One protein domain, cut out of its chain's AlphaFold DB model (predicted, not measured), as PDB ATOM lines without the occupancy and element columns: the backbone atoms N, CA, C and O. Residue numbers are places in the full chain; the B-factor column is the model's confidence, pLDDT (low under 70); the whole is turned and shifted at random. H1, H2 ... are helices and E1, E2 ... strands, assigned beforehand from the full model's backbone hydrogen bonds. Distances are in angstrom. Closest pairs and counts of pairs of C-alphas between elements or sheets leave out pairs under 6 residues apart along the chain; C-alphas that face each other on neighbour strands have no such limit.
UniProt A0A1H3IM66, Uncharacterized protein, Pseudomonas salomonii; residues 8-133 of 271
ATOM      1  N   ARG A   8     415.852 478.037 449.825       47.06
ATOM      2  CA  ARG A   8     415.901 477.694 448.398       47.06
ATOM      3  C   ARG A   8     414.725 478.295 447.620       47.06
ATOM      4  O   ARG A   8     414.938 478.843 446.541       47.06
ATOM      5  N   ASP A   9     413.529 478.297 448.209       45.16
ATOM      6  CA  ASP A   9     412.333 478.928 447.632       45.16
ATOM      7  C   ASP A   9     412.497 480.452 447.526       45.16
ATOM      8  O   ASP A   9     412.106 481.058 446.533       45.16
ATOM      9  N   ARG A  10     413.162 481.089 448.504       48.28
ATOM     10  CA  ARG A  10     413.485 482.531 448.450       48.28
ATOM     11  C   ARG A  10     414.453 482.881 447.319       48.28
ATOM     12  O   ARG A  10     414.367 483.972 446.757       48.28
ATOM     13  N   LEU A  11     415.378 481.979 447.006       48.62
ATOM     14  CA  LEU A  11     416.363 482.149 445.938       48.62
ATOM     15  C   LEU A  11     415.711 481.988 444.557       48.62
ATOM     16  O   LEU A  11     415.923 482.821 443.681       48.62
ATOM     17  N   LEU A  12     414.827 480.997 444.409       46.19
ATOM     18  CA  LEU A  12     413.978 480.813 443.227       46.19
ATOM     19  C   LEU A  12     413.050 482.015 442.985       46.19
ATOM     20  O   LEU A  12     412.990 482.529 441.872       46.19
ATOM     21  N   LEU A  13     412.412 482.540 444.037       48.38
ATOM     22  CA  LEU A  13     411.581 483.752 443.975       48.38
ATOM     23  C   LEU A  13     412.365 485.013 443.572       48.38
ATOM     24  O   LEU A  13     411.797 485.923 442.974       48.38
ATOM     25  N   LYS A  14     413.662 485.087 443.900       48.84
ATOM     26  CA  LYS A  14     414.539 486.195 443.490       48.84
ATOM     27  C   LYS A  14     414.952 486.110 442.020       48.84
ATOM     28  O   LYS A  14     415.117 487.153 441.394       48.84
ATOM     29  N   LEU A  15     415.126 484.899 441.492       48.88
ATOM     30  CA  LEU A  15     415.565 484.653 440.113       48.88
ATOM     31  C   LEU A  15     414.412 484.737 439.101       48.88
ATOM     32  O   LEU A  15     414.637 485.035 437.932       48.88
ATOM     33  N   LEU A  16     413.173 484.529 439.549       44.59
ATOM     34  CA  LEU A  16     411.976 484.574 438.714       44.59
ATOM     35  C   LEU A  16     411.327 485.968 438.733       44.59
ATOM     36  O   LEU A  16     410.556 486.317 439.628       44.59
ATOM     37  N   LYS A  17     411.564 486.760 437.687       45.19
ATOM     38  CA  LYS A  17     410.559 487.703 437.164       45.19
ATOM     39  C   LYS A  17     410.354 487.374 435.681       45.19
ATOM     40  O   LYS A  17     411.338 487.078 435.015       45.19
ATOM     41  N   PRO A  18     409.106 487.383 435.176       49.62
ATOM     42  CA  PRO A  18     408.107 488.428 435.384       49.62
ATOM     43  C   PRO A  18     407.198 488.191 436.600       49.62
ATOM     44  O   PRO A  18     406.765 487.084 436.900       49.62
ATOM     45  N   LYS A  19     406.919 489.288 437.312       50.62
ATOM     46  CA  LYS A  19     406.356 489.393 438.674       50.62
ATOM     47  C   LYS A  19     405.001 488.714 438.917       50.62
ATOM     48  O   LYS A  19     404.551 488.694 440.053       50.62
ATOM     49  N   VAL A  20     404.343 488.179 437.897       48.94
ATOM     50  CA  VAL A  20     402.946 487.740 437.977       48.94
ATOM     51  C   VAL A  20     402.827 486.258 438.347       48.94
ATOM     52  O   VAL A  20     402.039 485.924 439.227       48.94
ATOM     53  N   ALA A  21     403.644 485.378 437.762       50.75
ATOM     54  CA  ALA A  21     403.620 483.943 438.065       50.75
ATOM     55  C   ALA A  21     404.110 483.646 439.496       50.75
ATOM     56  O   ALA A  21     403.486 482.878 440.224       50.75
ATOM     57  N   ALA A  22     405.167 484.337 439.942       53.62
ATOM     58  CA  ALA A  22     405.682 484.234 441.309       53.62
ATOM     59  C   ALA A  22     404.712 484.823 442.354       53.62
ATOM     60  O   ALA A  22     404.534 484.247 443.427       53.62
ATOM     61  N   TRP A  23     404.048 485.943 442.033       49.09
ATOM     62  CA  TRP A  23     403.041 486.548 442.910       49.09
ATOM     63  C   TRP A  23     401.777 485.692 443.015       49.09
ATOM     64  O   TRP A  23     401.209 485.566 444.096       49.09
ATOM     65  N   ARG A  24     401.367 485.042 441.922       51.88
ATOM     66  CA  ARG A  24     400.219 484.130 441.930       51.88
ATOM     67  C   ARG A  24     400.512 482.818 442.632       51.88
ATOM     68  O   ARG A  24     399.705 482.429 443.459       51.88
ATOM     69  N   TRP A  25     401.677 482.205 442.417       58.88
ATOM     70  CA  TRP A  25     402.103 481.051 443.218       58.88
ATOM     71  C   TRP A  25     402.075 481.371 444.720       58.88
ATOM     72  O   TRP A  25     401.565 480.584 445.512       58.88
ATOM     73  N   PHE A  26     402.536 482.564 445.110       55.78
ATOM     74  CA  PHE A  26     402.470 483.037 446.493       55.78
ATOM     75  C   PHE A  26     401.030 483.255 446.994       55.78
ATOM     76  O   PHE A  26     400.709 482.842 448.109       55.78
ATOM     77  N   ALA A  27     400.153 483.869 446.191       48.38
ATOM     78  CA  ALA A  27     398.752 484.102 446.552       48.38
ATOM     79  C   ALA A  27     397.957 482.788 446.687       48.38
ATOM     80  O   ALA A  27     397.196 482.626 447.642       48.38
ATOM     81  N   THR A  28     398.190 481.828 445.790       51.19
ATOM     82  CA  THR A  28     397.590 480.488 445.814       51.19
ATOM     83  C   THR A  28     398.111 479.661 446.995       51.19
ATOM     84  O   THR A  28     397.313 479.119 447.754       51.19
ATOM     85  N   ALA A  29     399.425 479.660 447.261       52.09
ATOM     86  CA  ALA A  29     400.023 478.960 448.408       52.09
ATOM     87  C   ALA A  29     399.576 479.512 449.780       52.09
ATOM     88  O   ALA A  29     399.742 478.850 450.804       52.09
ATOM     89  N   ARG A  30     399.026 480.733 449.815       50.94
ATOM     90  CA  ARG A  30     398.480 481.386 451.014       50.94
ATOM     91  C   ARG A  30     396.953 481.312 451.117       50.94
ATOM     92  O   ARG A  30     396.415 481.853 452.077       50.94
ATOM     93  N   GLY A  31     396.269 480.667 450.168       46.50
ATOM     94  CA  GLY A  31     394.807 480.561 450.162       46.50
ATOM     95  C   GLY A  31     394.079 481.891 449.927       46.50
ATOM     96  O   GLY A  31     392.921 482.026 450.303       46.50
ATOM     97  N   LEU A  32     394.744 482.887 449.329       38.59
ATOM     98  CA  LEU A  32     394.179 484.226 449.090       38.59
ATOM     99  C   LEU A  32     393.271 484.292 447.849       38.59
ATOM    100  O   LEU A  32     392.651 485.323 447.603       38.59
ATOM    101  N   MET A  33     393.187 483.214 447.063       41.50
ATOM    102  CA  MET A  33     392.249 483.081 445.946       41.50
ATOM    103  C   MET A  33     391.542 481.728 446.030       41.50
ATOM    104  O   MET A  33     392.169 480.687 445.843       41.50
ATOM    105  N   SER A  34     390.239 481.746 446.319       38.12
ATOM    106  CA  SER A  34     389.363 480.579 446.214       38.12
ATOM    107  C   SER A  34     388.903 480.446 444.766       38.12
ATOM    108  O   SER A  34     388.043 481.199 444.309       38.12
ATOM    109  N   ILE A  35     389.492 479.512 444.032       47.66
ATOM    110  CA  ILE A  35     388.986 479.106 442.724       47.66
ATOM    111  C   ILE A  35     388.458 477.697 442.939       47.66
ATOM    112  O   ILE A  35     389.221 476.807 443.310       47.66
ATOM    113  N   SER A  36     387.143 477.522 442.813       44.75
ATOM    114  CA  SER A  36     386.553 476.191 442.745       44.75
ATOM    115  C   SER A  36     387.153 475.499 441.529       44.75
ATOM    116  O   SER A  36     386.995 475.978 440.406       44.75
ATOM    117  N   ALA A  37     387.902 474.427 441.757       56.31
ATOM    118  CA  ALA A  37     388.396 473.605 440.672       56.31
ATOM    119  C   ALA A  37     387.203 472.860 440.062       56.31
ATOM    120  O   ALA A  37     386.528 472.101 440.756       56.31
ATOM    121  N   GLU A  38     386.927 473.102 438.787       62.00
ATOM    122  CA  GLU A  38     386.041 472.254 437.996       62.00
ATOM    123  C   GLU A  38     386.883 471.147 437.357       62.00
ATOM    124  O   GLU A  38     388.018 471.390 436.937       62.00
ATOM    125  N   SER A  39     386.353 469.922 437.322       70.44
ATOM    126  CA  SER A  39     387.023 468.821 436.630       70.44
ATOM    127  C   SER A  39     386.980 469.051 435.120       70.44
ATOM    128  O   SER A  39     385.952 469.433 434.559       70.44
ATOM    129  N   HIS A  40     388.104 468.787 434.458       79.06
ATOM    130  CA  HIS A  40     388.263 468.870 433.012       79.06
ATOM    131  C   HIS A  40     388.887 467.572 432.500       79.06
ATOM    132  O   HIS A  40     390.063 467.543 432.145       79.06
ATOM    133  N   GLU A  41     388.097 466.499 432.444       82.62
ATOM    134  CA  GLU A  41     388.536 465.128 432.133       82.62
ATOM    135  C   GLU A  41     389.491 465.030 430.924       82.62
ATOM    136  O   GLU A  41     390.542 464.393 430.999       82.62
ATOM    137  N   PHE A  42     389.185 465.730 429.824       84.06
ATOM    138  CA  PHE A  42     390.059 465.770 428.645       84.06
ATOM    139  C   PHE A  42     391.435 466.384 428.946       84.06
ATOM    140  O   PHE A  42     392.463 465.816 428.580       84.06
ATOM    141  N   LEU A  43     391.464 467.537 429.617       85.75
ATOM    142  CA  LEU A  43     392.707 468.233 429.958       85.75
ATOM    143  C   LEU A  43     393.500 467.488 431.026       85.75
ATOM    144  O   LEU A  43     394.727 467.512 431.001       85.75
ATOM    145  N   GLU A  44     392.806 466.813 431.938       88.69
ATOM    146  CA  GLU A  44     393.396 465.945 432.950       88.69
ATOM    147  C   GLU A  44     394.133 464.773 432.303       88.69
ATOM    148  O   GLU A  44     395.309 464.546 432.599       88.69
ATOM    149  N   ARG A  45     393.480 464.084 431.361       87.75
ATOM    150  CA  ARG A  45     394.096 463.021 430.564       87.75
ATOM    151  C   ARG A  45     395.276 463.548 429.746       87.75
ATOM    152  O   ARG A  45     396.371 463.016 429.871       87.75
ATOM    153  N   ALA A  46     395.085 464.621 428.977       86.12
ATOM    154  CA  ALA A  46     396.127 465.171 428.107       86.12
ATOM    155  C   ALA A  46     397.372 465.631 428.889       86.12
ATOM    156  O   ALA A  46     398.503 465.415 428.457       86.12
ATOM    157  N   LEU A  47     397.187 466.253 430.058       87.75
ATOM    158  CA  LEU A  47     398.302 466.695 430.894       87.75
ATOM    159  C   LEU A  47     399.019 465.509 431.551       87.75
ATOM    160  O   LEU A  47     400.245 465.521 431.614       87.75
ATOM    161  N   ASN A  48     398.292 464.475 431.987       87.38
ATOM    162  CA  ASN A  48     398.901 463.240 432.487       87.38
ATOM    163  C   ASN A  48     399.687 462.495 431.397       87.38
ATOM    164  O   ASN A  48     400.817 462.097 431.659       87.38
ATOM    165  N   GLU A  49     399.159 462.386 430.173       85.56
ATOM    166  CA  GLU A  49     399.876 461.802 429.028       85.56
ATOM    167  C   GLU A  49     401.174 462.580 428.728       85.56
ATOM    168  O   GLU A  49     402.232 461.989 428.506       85.56
ATOM    169  N   GLN A  50     401.140 463.921 428.755       82.00
ATOM    170  CA  GLN A  50     402.351 464.734 428.575       82.00
ATOM    171  C   GLN A  50     403.349 464.571 429.728       82.00
ATOM    172  O   GLN A  50     404.556 464.589 429.483       82.00
ATOM    173  N   ILE A  51     402.873 464.409 430.967       81.00
ATOM    174  CA  ILE A  51     403.734 464.109 432.117       81.00
ATOM    175  C   ILE A  51     404.407 462.758 431.922       81.00
ATOM    176  O   ILE A  51     405.626 462.702 432.002       81.00
ATOM    177  N   GLU A  52     403.646 461.703 431.634       80.56
ATOM    178  CA  GLU A  52     404.159 460.341 431.454       80.56
ATOM    179  C   GLU A  52     405.223 460.281 430.349       80.56
ATOM    180  O   GLU A  52     406.309 459.742 430.548       80.56
ATOM    181  N   ASN A  53     404.971 460.938 429.213       75.56
ATOM    182  CA  ASN A  53     405.931 461.013 428.110       75.56
ATOM    183  C   ASN A  53     407.233 461.745 428.480       75.56
ATOM    184  O   ASN A  53     408.300 461.435 427.941       75.56
ATOM    185  N   TYR A  54     407.156 462.730 429.378       70.88
ATOM    186  CA  TYR A  54     408.317 463.473 429.868       70.88
ATOM    187  C   TYR A  54     409.029 462.742 431.017       70.88
ATOM    188  O   TYR A  54     410.224 462.939 431.261       70.88
ATOM    189  N   ASP A  55     408.305 461.879 431.721       65.38
ATOM    190  CA  ASP A  55     408.719 461.266 432.965       65.38
ATOM    191  C   ASP A  55     409.399 459.913 432.771       65.38
ATOM    192  O   ASP A  55     408.917 458.861 433.176       65.38
ATOM    193  N   ARG A  56     410.603 459.932 432.200       55.38
ATOM    194  CA  ARG A  56     411.412 458.708 432.154       55.38
ATOM    195  C   ARG A  56     411.951 458.279 433.530       55.38
ATOM    196  O   ARG A  56     412.446 457.160 433.617       55.38
ATOM    197  N   PHE A  57     411.902 459.120 434.584       51.03
ATOM    198  CA  PHE A  57     412.640 458.857 435.841       51.03
ATOM    199  C   PHE A  57     412.107 459.479 437.176       51.03
ATOM    200  O   PHE A  57     412.855 459.416 438.155       51.03
ATOM    201  N   SER A  58     410.925 460.121 437.311       59.53
ATOM    202  CA  SER A  58     410.657 460.972 438.509       59.53
ATOM    203  C   SER A  58     409.217 461.267 439.016       59.53
ATOM    204  O   SER A  58     409.094 461.973 440.023       59.53
ATOM    205  N   MET A  59     408.136 460.761 438.425       62.97
ATOM    206  CA  MET A  59     406.752 460.803 438.933       62.97
ATOM    207  C   MET A  59     406.207 459.370 439.032       62.97
ATOM    208  O   MET A  59     406.452 458.532 438.178       62.97
ATOM    209  N   VAL A  60     405.472 459.046 440.099       57.56
ATOM    210  CA  VAL A  60     405.007 457.658 440.330       57.56
ATOM    211  C   VAL A  60     403.574 457.413 439.838       57.56
ATOM    212  O   VAL A  60     403.173 456.262 439.710       57.56
ATOM    213  N   GLY A  61     402.794 458.449 439.507       64.12
ATOM    214  CA  GLY A  61     401.389 458.219 439.139       64.12
ATOM    215  C   GLY A  61     400.579 459.421 438.661       64.12
ATOM    216  O   GLY A  61     399.357 459.399 438.787       64.12
ATOM    217  N   GLY A  62     401.223 460.477 438.150       82.12
ATOM    218  CA  GLY A  62     400.515 461.656 437.638       82.12
ATOM    219  C   GLY A  62     399.689 462.391 438.703       82.12
ATOM    220  O   GLY A  62     400.093 462.515 439.865       82.12
ATOM    221  N   PHE A  63     398.533 462.917 438.301       87.44
ATOM    222  CA  PHE A  63     397.573 463.567 439.193       87.44
ATOM    223  C   PHE A  63     396.133 463.156 438.873       87.44
ATOM    224  O   PHE A  63     395.813 462.786 437.746       87.44
ATOM    225  N   LYS A  64     395.247 463.262 439.865       89.00
ATOM    226  CA  LYS A  64     393.813 462.978 439.717       89.00
ATOM    227  C   LYS A  64     392.963 464.033 440.407       89.00
ATOM    228  O   LYS A  64     393.381 464.580 441.428       89.00
ATOM    229  N   PHE A  65     391.770 464.302 439.889       84.81
ATOM    230  CA  PHE A  65     390.789 465.115 440.599       84.81
ATOM    231  C   PHE A  65     390.121 464.285 441.707       84.81
ATOM    232  O   PHE A  65     389.627 463.187 441.459       84.81
ATOM    233  N   GLN A  66     390.155 464.771 442.945       82.12
ATOM    234  CA  GLN A  66     389.595 464.115 444.120       82.12
ATOM    235  C   GLN A  66     389.112 465.171 445.126       82.12
ATOM    236  O   GLN A  66     389.851 466.085 445.481       82.12
ATOM    237  N   ASP A  67     387.872 465.025 445.603       77.69
ATOM    238  CA  ASP A  67     387.293 465.846 446.678       77.69
ATOM    239  C   ASP A  67     387.343 467.369 446.410       77.69
ATOM    240  O   ASP A  67     387.594 468.177 447.303       77.69
ATOM    241  N   GLY A  68     387.117 467.779 445.153       73.69
ATOM    242  CA  GLY A  68     387.118 469.191 444.744       73.69
ATOM    243  C   GLY A  68     388.511 469.801 444.544       73.69
ATOM    244  O   GLY A  68     388.632 471.017 444.389       73.69
ATOM    245  N   GLN A  69     389.568 468.982 444.569       80.50
ATOM    246  CA  GLN A  69     390.961 469.392 444.382       80.50
ATOM    247  C   GLN A  69     391.724 468.395 443.500       80.50
ATOM    248  O   GLN A  69     391.300 467.267 443.285       80.50
ATOM    249  N   TYR A  70     392.887 468.791 442.993       83.06
ATOM    250  CA  TYR A  70     393.786 467.907 442.255       83.06
ATOM    251  C   TYR A  70     394.833 467.302 443.188       83.06
ATOM    252  O   TYR A  70     395.635 468.022 443.775       83.06
ATOM    253  N   LEU A  71     394.866 465.979 443.307       87.00
ATOM    254  CA  LEU A  71     395.878 465.249 444.061       87.00
ATOM    255  C   LEU A  71     397.029 464.848 443.134       87.00
ATOM    256  O   LEU A  71     396.878 463.948 442.310       87.00
ATOM    257  N   LEU A  72     398.176 465.507 443.286       85.75
ATOM    258  CA  LEU A  72     399.413 465.254 442.543       85.75
ATOM    259  C   LEU A  72     400.362 464.370 443.364       85.75
ATOM    260  O   LEU A  72     400.644 464.681 444.524       85.75
ATOM    261  N   GLN A  73     400.884 463.301 442.759       84.62
ATOM    262  CA  GLN A  73     401.843 462.391 443.396       84.62
ATOM    263  C   GLN A  73     403.268 462.671 442.910       84.62
ATOM    264  O   GLN A  73     403.570 462.529 441.729       84.62
ATOM    265  N   LEU A  74     404.162 463.058 443.821       80.00
ATOM    266  CA  LEU A  74     405.541 463.443 443.508       80.00
ATOM    267  C   LEU A  74     406.541 462.445 444.100       80.00
ATOM    268  O   LEU A  74     406.546 462.235 445.312       80.00
ATOM    269  N   GLN A  75     407.467 461.916 443.291       79.25
ATOM    270  CA  GLN A  75     408.625 461.189 443.825       79.25
ATOM    271  C   GLN A  75     409.652 462.186 444.366       79.25
ATOM    272  O   GLN A  75     410.116 463.078 443.652       79.25
ATOM    273  N   THR A  76     410.060 462.040 445.618       73.62
ATOM    274  CA  THR A  76     411.136 462.822 446.242       73.62
ATOM    275  C   THR A  76     412.287 461.904 446.663       73.62
ATOM    276  O   THR A  76     412.187 460.685 446.533       73.62
ATOM    277  N   ALA A  77     413.400 462.483 447.129       75.38
ATOM    278  CA  ALA A  77     414.519 461.707 447.673       75.38
ATOM    279  C   ALA A  77     414.105 460.889 448.912       75.38
ATOM    280  O   ALA A  77     414.646 459.814 449.141       75.38
ATOM    281  N   ASP A  78     413.101 461.375 449.645       76.12
ATOM    282  CA  ASP A  78     412.617 460.802 450.903       76.12
ATOM    283  C   ASP A  78     411.372 459.907 450.710       76.12
ATOM    284  O   ASP A  78     410.774 459.450 451.682       76.12
ATOM    285  N   GLY A  79     410.961 459.658 449.457       80.44
ATOM    286  CA  GLY A  79     409.788 458.845 449.101       80.44
ATOM    287  C   GLY A  79     408.704 459.602 448.326       80.44
ATOM    288  O   GLY A  79     408.945 460.678 447.772       80.44
ATOM    289  N   VAL A  80     407.502 459.026 448.254       82.38
ATOM    290  CA  VAL A  80     406.356 459.607 447.532       82.38
ATOM    291  C   VAL A  80     405.629 460.619 448.417       82.38
ATOM    292  O   VAL A  80     405.246 460.308 449.543       82.38
ATOM    293  N   VAL A  81     405.400 461.823 447.892       81.31
ATOM    294  CA  VAL A  81     404.646 462.887 448.566       81.31
ATOM    295  C   VAL A  81     403.395 463.221 447.766       81.31
ATOM    296  O   VAL A  81     403.466 463.515 446.573       81.31
ATOM    297  N   ASN A  82     402.256 463.239 448.454       83.44
ATOM    298  CA  ASN A  82     400.981 463.673 447.899       83.44
ATOM    299  C   ASN A  82     400.786 465.174 448.127       83.44
ATOM    300  O   ASN A  82     400.936 465.661 449.251       83.44
ATOM    301  N   ARG A  83     400.422 465.908 447.075       81.31
ATOM    302  CA  ARG A  83     400.162 467.346 447.137       81.31
ATOM    303  C   ARG A  83     398.802 467.685 446.540       81.31
ATOM    304  O   ARG A  83     398.549 467.401 445.375       81.31
ATOM    305  N   TYR A  84     397.969 468.353 447.330       81.75
ATOM    306  CA  TYR A  84     396.714 468.923 446.857       81.75
ATOM    307  C   TYR A  84     396.970 470.237 446.116       81.75
ATOM    308  O   TYR A  84     397.726 471.087 446.590       81.75
ATOM    309  N   CYS A  85     396.347 470.377 444.954       79.69
ATOM    310  CA  CYS A  85     396.426 471.528 444.072       79.69
ATOM    311  C   CYS A  85     395.010 472.045 443.799       79.69
ATOM    312  O   CYS A  85     394.073 471.283 443.578       79.69
ATOM    313  N   SER A  86     394.864 473.361 443.794       78.19
ATOM    314  CA  SER A  86     393.595 474.072 443.613       78.19
ATOM    315  C   SER A  86     393.188 474.253 442.147       78.19
ATOM    316  O   SER A  86     392.098 474.735 441.869       78.19
ATOM    317  N   SER A  87     394.063 473.932 441.190       83.00
ATOM    318  CA  SER A  87     393.785 474.065 439.754       83.00
ATOM    319  C   SER A  87     394.785 473.282 438.901       83.00
ATOM    320  O   SER A  87     395.896 472.988 439.350       83.00
ATOM    321  N   LEU A  88     394.435 473.031 437.635       85.69
ATOM    322  CA  LEU A  88     395.355 472.464 436.640       85.69
ATOM    323  C   LEU A  88     396.591 473.342 436.400       85.69
ATOM    324  O   LEU A  88     397.681 472.819 436.178       85.69
ATOM    325  N   LEU A  89     396.450 474.669 436.499       87.38
ATOM    326  CA  LEU A  89     397.586 475.590 436.418       87.38
ATOM    327  C   LEU A  89     398.591 475.319 437.546       87.38
ATOM    328  O   LEU A  89     399.795 475.285 437.308       87.38
ATOM    329  N   GLU A  90     398.111 475.103 438.773       82.38
ATOM    330  CA  GLU A  90     398.985 474.798 439.906       82.38
ATOM    331  C   GLU A  90     399.721 473.464 439.706       82.38
ATOM    332  O   GLU A  90     400.936 473.408 439.914       82.38
ATOM    333  N   VAL A  91     399.021 472.434 439.218       84.62
ATOM    334  CA  VAL A  91     399.630 471.153 438.824       84.62
ATOM    335  C   VAL A  91     400.737 471.387 437.791       84.62
ATOM    336  O   VAL A  91     401.891 471.030 438.036       84.62
ATOM    337  N   ALA A  92     400.427 472.062 436.680       86.06
ATOM    338  CA  ALA A  92     401.361 472.328 435.586       86.06
ATOM    339  C   ALA A  92     402.620 473.084 436.047       86.06
ATOM    340  O   ALA A  92     403.734 472.768 435.616       86.06
ATOM    341  N   VAL A  93     402.472 474.055 436.954       82.81
ATOM    342  CA  VAL A  93     403.592 474.816 437.526       82.81
ATOM    343  C   VAL A  93     404.485 473.927 438.390       82.81
ATOM    344  O   VAL A  93     405.704 473.932 438.214       82.81
ATOM    345  N   ILE A  94     403.906 473.144 439.309       81.94
ATOM    346  CA  ILE A  94     404.672 472.257 440.203       81.94
ATOM    347  C   ILE A  94     405.448 471.220 439.390       81.94
ATOM    348  O   ILE A  94     406.642 471.015 439.620       81.94
ATOM    349  N   VAL A  95     404.781 470.610 438.414       80.94
ATOM    350  CA  VAL A  95     405.353 469.634 437.485       80.94
ATOM    351  C   VAL A  95     406.509 470.255 436.688       80.94
ATOM    352  O   VAL A  95     407.601 469.690 436.640       80.94
ATOM    353  N   SER A  96     406.325 471.460 436.140       80.19
ATOM    354  CA  SER A  96     407.370 472.174 435.386       80.19
ATOM    355  C   SER A  96     408.618 472.457 436.226       80.19
ATOM    356  O   SER A  96     409.746 472.281 435.756       80.19
ATOM    357  N   PHE A  97     408.436 472.855 437.489       77.75
ATOM    358  CA  PHE A  97     409.548 473.036 438.423       77.75
ATOM    359  C   PHE A  97     410.239 471.718 438.761       77.75
ATOM    360  O   PHE A  97     411.470 471.666 438.795       77.75
ATOM    361  N   LYS A  98     409.465 470.652 438.990       77.56
ATOM    362  CA  LYS A  98     409.991 469.324 439.317       77.56
ATOM    363  C   LYS A  98     410.896 468.794 438.207       77.56
ATOM    364  O   LYS A  98     412.002 468.339 438.491       77.56
ATOM    365  N   PHE A  99     410.463 468.952 436.962       75.69
ATOM    366  CA  PHE A  99     411.209 468.574 435.766       75.69
ATOM    367  C   PHE A  99     412.280 469.582 435.339       75.69
ATOM    368  O   PHE A  99     412.957 469.359 434.338       75.69
ATOM    369  N   LYS A 100     412.463 470.683 436.083       75.75
ATOM    370  CA  LYS A 100     413.456 471.726 435.778       75.75
ATOM    371  C   LYS A 100     413.315 472.325 434.371       75.75
ATOM    372  O   LYS A 100     414.284 472.897 433.867       75.75
ATOM    373  N   VAL A 101     412.118 472.262 433.780       73.06
ATOM    374  CA  VAL A 101     411.857 472.649 432.381       73.06
ATOM    375  C   VAL A 101     412.323 474.082 432.104       73.06
ATOM    376  O   VAL A 101     412.948 474.351 431.088       73.06
ATOM    377  N   TRP A 102     412.116 474.998 433.054       70.56
ATOM    378  CA  TRP A 102     412.470 476.418 432.908       70.56
ATOM    379  C   TRP A 102     413.891 476.786 433.356       70.56
ATOM    380  O   TRP A 102     414.220 477.966 433.441       70.56
ATOM    381  N   SER A 103     414.724 475.803 433.699       63.44
ATOM    382  CA  SER A 103     416.078 476.033 434.235       63.44
ATOM    383  C   SER A 103     417.200 475.384 433.420       63.44
ATOM    384  O   SER A 103     418.368 475.543 433.771       63.44
ATOM    385  N   GLY A 104     416.870 474.648 432.354       56.09
ATOM    386  CA  GLY A 104     417.851 473.990 431.489       56.09
ATOM    387  C   GLY A 104     418.392 474.899 430.370       56.09
ATOM    388  O   GLY A 104     417.673 475.779 429.903       56.09
ATOM    389  N   PRO A 105     419.628 474.669 429.879       45.25
ATOM    390  CA  PRO A 105     420.226 475.407 428.755       45.25
ATOM    391  C   PRO A 105     419.636 475.053 427.375       45.25
ATOM    392  O   PRO A 105     420.161 475.480 426.352       45.25
ATOM    393  N   VAL A 106     418.559 474.268 427.319       44.38
ATOM    394  CA  VAL A 106     418.020 473.709 426.078       44.38
ATOM    395  C   VAL A 106     416.539 474.067 425.969       44.38
ATOM    396  O   VAL A 106     415.668 473.362 426.465       44.38
ATOM    397  N   LEU A 107     416.261 475.178 425.287       51.56
ATOM    398  CA  LEU A 107     414.917 475.612 424.879       51.56
ATOM    399  C   LEU A 107     414.242 474.656 423.872       51.56
ATOM    400  O   LEU A 107     413.111 474.910 423.472       51.56
ATOM    401  N   SER A 108     414.901 473.578 423.427       51.38
ATOM    402  CA  SER A 108     414.415 472.786 422.291       51.38
ATOM    403  C   SER A 108     413.315 471.769 422.616       51.38
ATOM    404  O   SER A 108     412.749 471.215 421.679       51.38
ATOM    405  N   PHE A 109     412.950 471.539 423.886       64.50
ATOM    406  CA  PHE A 109     411.803 470.673 424.208       64.50
ATOM    407  C   PHE A 109     411.083 471.082 425.505       64.50
ATOM    408  O   PHE A 109     411.196 470.436 426.542       64.50
ATOM    409  N   THR A 110     410.344 472.195 425.452       74.31
ATOM    410  CA  THR A 110     409.450 472.625 426.545       74.31
ATOM    411  C   THR A 110     408.055 472.029 426.313       74.31
ATOM    412  O   THR A 110     407.459 472.341 425.281       74.31
ATOM    413  N   PRO A 111     407.494 471.217 427.233       81.25
ATOM    414  CA  PRO A 111     406.155 470.657 427.065       81.25
ATOM    415  C   PRO A 111     405.075 471.740 426.913       81.25
ATOM    416  O   PRO A 111     405.168 472.782 427.577       81.25
ATOM    417  N   PRO A 112     404.016 471.496 426.119       85.56
ATOM    418  CA  PRO A 112     402.909 472.436 425.940       85.56
ATOM    419  C   PRO A 112     402.293 472.926 427.255       85.56
ATOM    420  O   PRO A 112     402.133 474.133 427.435       85.56
ATOM    421  N   PHE A 113     402.037 472.035 428.224       86.88
ATOM    422  CA  PHE A 113     401.500 472.447 429.531       86.88
ATOM    423  C   PHE A 113     402.425 473.435 430.259       86.88
ATOM    424  O   PHE A 113     401.961 474.343 430.947       86.88
ATOM    425  N   SER A 114     403.741 473.283 430.100       84.31
ATOM    426  CA  SER A 114     404.742 474.112 430.767       84.31
ATOM    427  C   SER A 114     404.814 475.501 430.134       84.31
ATOM    428  O   SER A 114     404.820 476.515 430.833       84.31
ATOM    429  N   THR A 115     404.768 475.564 428.804       84.44
ATOM    430  CA  THR A 115     404.686 476.827 428.060       84.44
ATOM    431  C   THR A 115     403.372 477.557 428.342       84.44
ATOM    432  O   THR A 115     403.373 478.771 428.559       84.44
ATOM    433  N   ALA A 116     402.246 476.839 428.386       86.50
ATOM    434  CA  ALA A 116     400.950 477.412 428.739       86.50
ATOM    435  C   ALA A 116     400.967 477.978 430.165       86.50
ATOM    436  O   ALA A 116     400.565 479.121 430.370       86.50
ATOM    437  N   ALA A 117     401.500 477.225 431.133       85.75
ATOM    438  CA  ALA A 117     401.597 477.648 432.529       85.75
ATOM    439  C   ALA A 117     402.478 478.888 432.716       85.75
ATOM    440  O   ALA A 117     402.111 479.791 433.468       85.75
ATOM    441  N   LEU A 118     403.611 478.963 432.010       82.44
ATOM    442  CA  LEU A 118     404.521 480.108 432.077       82.44
ATOM    443  C   LEU A 118     403.858 481.407 431.590       82.44
ATOM    444  O   LEU A 118     404.111 482.476 432.143       82.44
ATOM    445  N   ASN A 119     403.006 481.305 430.568       80.19
ATOM    446  CA  ASN A 119     402.367 482.450 429.917       80.19
ATOM    447  C   ASN A 119     400.963 482.771 430.453       80.19
ATOM    448  O   ASN A 119     400.389 483.796 430.083       80.19
ATOM    449  N   ALA A 120     400.397 481.912 431.299       79.62
ATOM    450  CA  ALA A 120     399.038 482.061 431.790       79.62
ATOM    451  C   ALA A 120     398.896 483.187 432.818       79.62
ATOM    452  O   ALA A 120     399.678 483.347 433.761       79.62
ATOM    453  N   THR A 121     397.802 483.931 432.681       77.88
ATOM    454  CA  THR A 121     397.406 485.011 433.574       77.88
ATOM    455  C   THR A 121     396.246 484.649 434.515       77.88
ATOM    456  O   THR A 121     395.802 485.474 435.306       77.88
ATOM    457  N   SER A 122     395.735 483.429 434.476       75.31
ATOM    458  CA  SER A 122     394.741 482.886 435.411       75.31
ATOM    459  C   SER A 122     394.583 481.389 435.127       75.31
ATOM    460  O   SER A 122     395.071 480.933 434.090       75.31
ATOM    461  N   PRO A 123     393.904 480.604 435.982       82.06
ATOM    462  CA  PRO A 123     393.575 479.218 435.641       82.06
ATOM    463  C   PRO A 123     392.754 479.085 434.350       82.06
ATOM    464  O   PRO A 123     393.029 478.198 433.550       82.06
ATOM    465  N   ASN A 124     391.831 480.011 434.085       81.94
ATOM    466  CA  ASN A 124     391.043 479.992 432.848       81.94
ATOM    467  C   ASN A 124     391.892 480.362 431.620       81.94
ATOM    468  O   ASN A 124     391.758 479.739 430.571       81.94
ATOM    469  N   ASP A 125     392.807 481.329 431.751       80.62
ATOM    470  CA  ASP A 125     393.760 481.667 430.681       80.62
ATOM    471  C   ASP A 125     394.737 480.509 430.423       80.62
ATOM    472  O   ASP A 125     395.074 480.217 429.279       80.62
ATOM    473  N   PHE A 126     395.143 479.784 431.471       86.19
ATOM    474  CA  PHE A 126     395.905 478.546 431.324       86.19
ATOM    475  C   PHE A 126     395.138 477.505 430.511       86.19
ATOM    476  O   PHE A 126     395.690 476.988 429.544       86.19
ATOM    477  N   ILE A 127     393.878 477.233 430.866       87.56
ATOM    478  CA  ILE A 127     393.021 476.283 430.148       87.56
ATOM    479  C   ILE A 127     392.914 476.667 428.669       87.56
ATOM    480  O   ILE A 127     393.186 475.839 427.805       87.56
ATOM    481  N   ALA A 128     392.599 477.931 428.370       87.38
ATOM    482  CA  ALA A 128     392.467 478.413 426.998       87.38
ATOM    483  C   ALA A 128     393.771 478.257 426.195       87.38
ATOM    484  O   ALA A 128     393.758 477.765 425.066       87.38
ATOM    485  N   ARG A 129     394.913 478.631 426.786       89.19
ATOM    486  CA  ARG A 129     396.232 478.497 426.146       89.19
ATOM    487  C   ARG A 129     396.622 477.045 425.936       89.19
ATOM    488  O   ARG A 129     397.128 476.707 424.871       89.19
ATOM    489  N   PHE A 130     396.401 476.204 426.938       90.62
ATOM    490  CA  PHE A 130     396.762 474.798 426.868       90.62
ATOM    491  C   PHE A 130     395.909 474.065 425.829       90.62
ATOM    492  O   PHE A 130     396.467 473.373 424.984       90.62
ATOM    493  N   LEU A 131     394.594 474.320 425.790       89.44
ATOM    494  CA  LEU A 131     393.713 473.844 424.718       89.44
ATOM    495  C   LEU A 131     394.191 474.299 423.336       89.44
ATOM    496  O   LEU A 131     394.251 473.487 422.417       89.44
ATOM    497  N   GLY A 132     394.568 475.573 423.187       89.06
ATOM    498  CA  GLY A 132     395.105 476.100 421.931       89.06
ATOM    499  C   GLY A 132     396.382 475.382 421.483       89.06
ATOM    500  O   GLY A 132     396.501 475.011 420.320       89.06
ATOM    501  N   MET A 133     397.310 475.123 422.407       90.12
ATOM    502  CA  MET A 133     398.541 474.389 422.097       90.12
ATOM    503  C   MET A 133     398.270 472.925 421.735       90.12
ATOM    504  O   MET A 133     398.822 472.445 420.751       90.12
TER     505      MET A 133
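This is residues 8 to 133 of the 271 residues of an uncharacterized protein of Pseudomonas salomonii (UniProt A0A1H3IM66). One helix, H4, runs through the middle of a rounded body, with a small twisted sheet, E1 to E3, covering one side of it and the helices H5 and H6 crossing it on the opposite side. H3 runs beside H4 along the E1 edge of the sheet; H2 is loosely placed on a further side, H1 lies farthest out, and the loop of residues 103 to 108 sticks out. The printed part has 126 residues with six named helices and three named strands, in the order H1 H2 H3 E1 E2 E3 H4 H5 H6; the sheet order is E1 E2 E3, antiparallel, and the class is mixed. The whole is compact, with a radius of gyration of the C-alphas of 13.9 A and spans of 34 by 34 by 34 A.

H1, residues 8 to 15, and H2, residues 19 to 29, are close but not clearly touching, with closest C-alphas Leu 13 and Ala 22 at 6.5 A. H3, residues 41 to 54, is on the sheet; its closest C-alpha pair with E1, residues 63 to 66, is Asn 48 and Phe 63, 6.8 A. E1, E2, residues 69 to 76, and E3, residues 79 to 85, form a meander, each strand the antiparallel neighbour of the one before, with hairpins E1 and E2, E2 and E3. N 64 and O 71 are 3.0 A apart, and N 72 and O 83 2.8 A, within hydrogen-bond range. H4, residues 88 to 98, is the hub, at a height over the sheet of 9.7 A. It runs along the strands, at 5 degrees to E2 on the local plane. H3 and H4 on one face of the sheet make two layers; they only just touch, with 3 pairs of C-alphas within 8 A, the closest being Glu 44 and Leu 88, 7.7 A. H5, residues 112 to 119, touches H4, about perpendicular at 81 degrees, with closest C-alphas Ser 96 and Ser 114 at 5.7 A. H6, residues 123 to 133, touches H5 at a steep tilt of 47 degrees, opposite ways; the closest C-alphas are Ala 116 and Phe 130, 5.3 A. In the six helices every O i to N i+4 pair is within hydrogen-bond range.

H1 begins at C-alpha 8, (415.901, 477.694, 448.398). H3 is 20.0 A long, E2 21.3 A and E3 19.1 A. H6 ends at C-alpha 133, (398.541, 474.389, 422.097).

The two C-alphas farthest apart, Asp 67 and Pro 105, are 38.7 A apart. The printed part has no cut. The links H2 to H3 and H4 to H5 are long. pLDDT is under 70 at residues 8 to 38, 55 to 61 and 103 to 109.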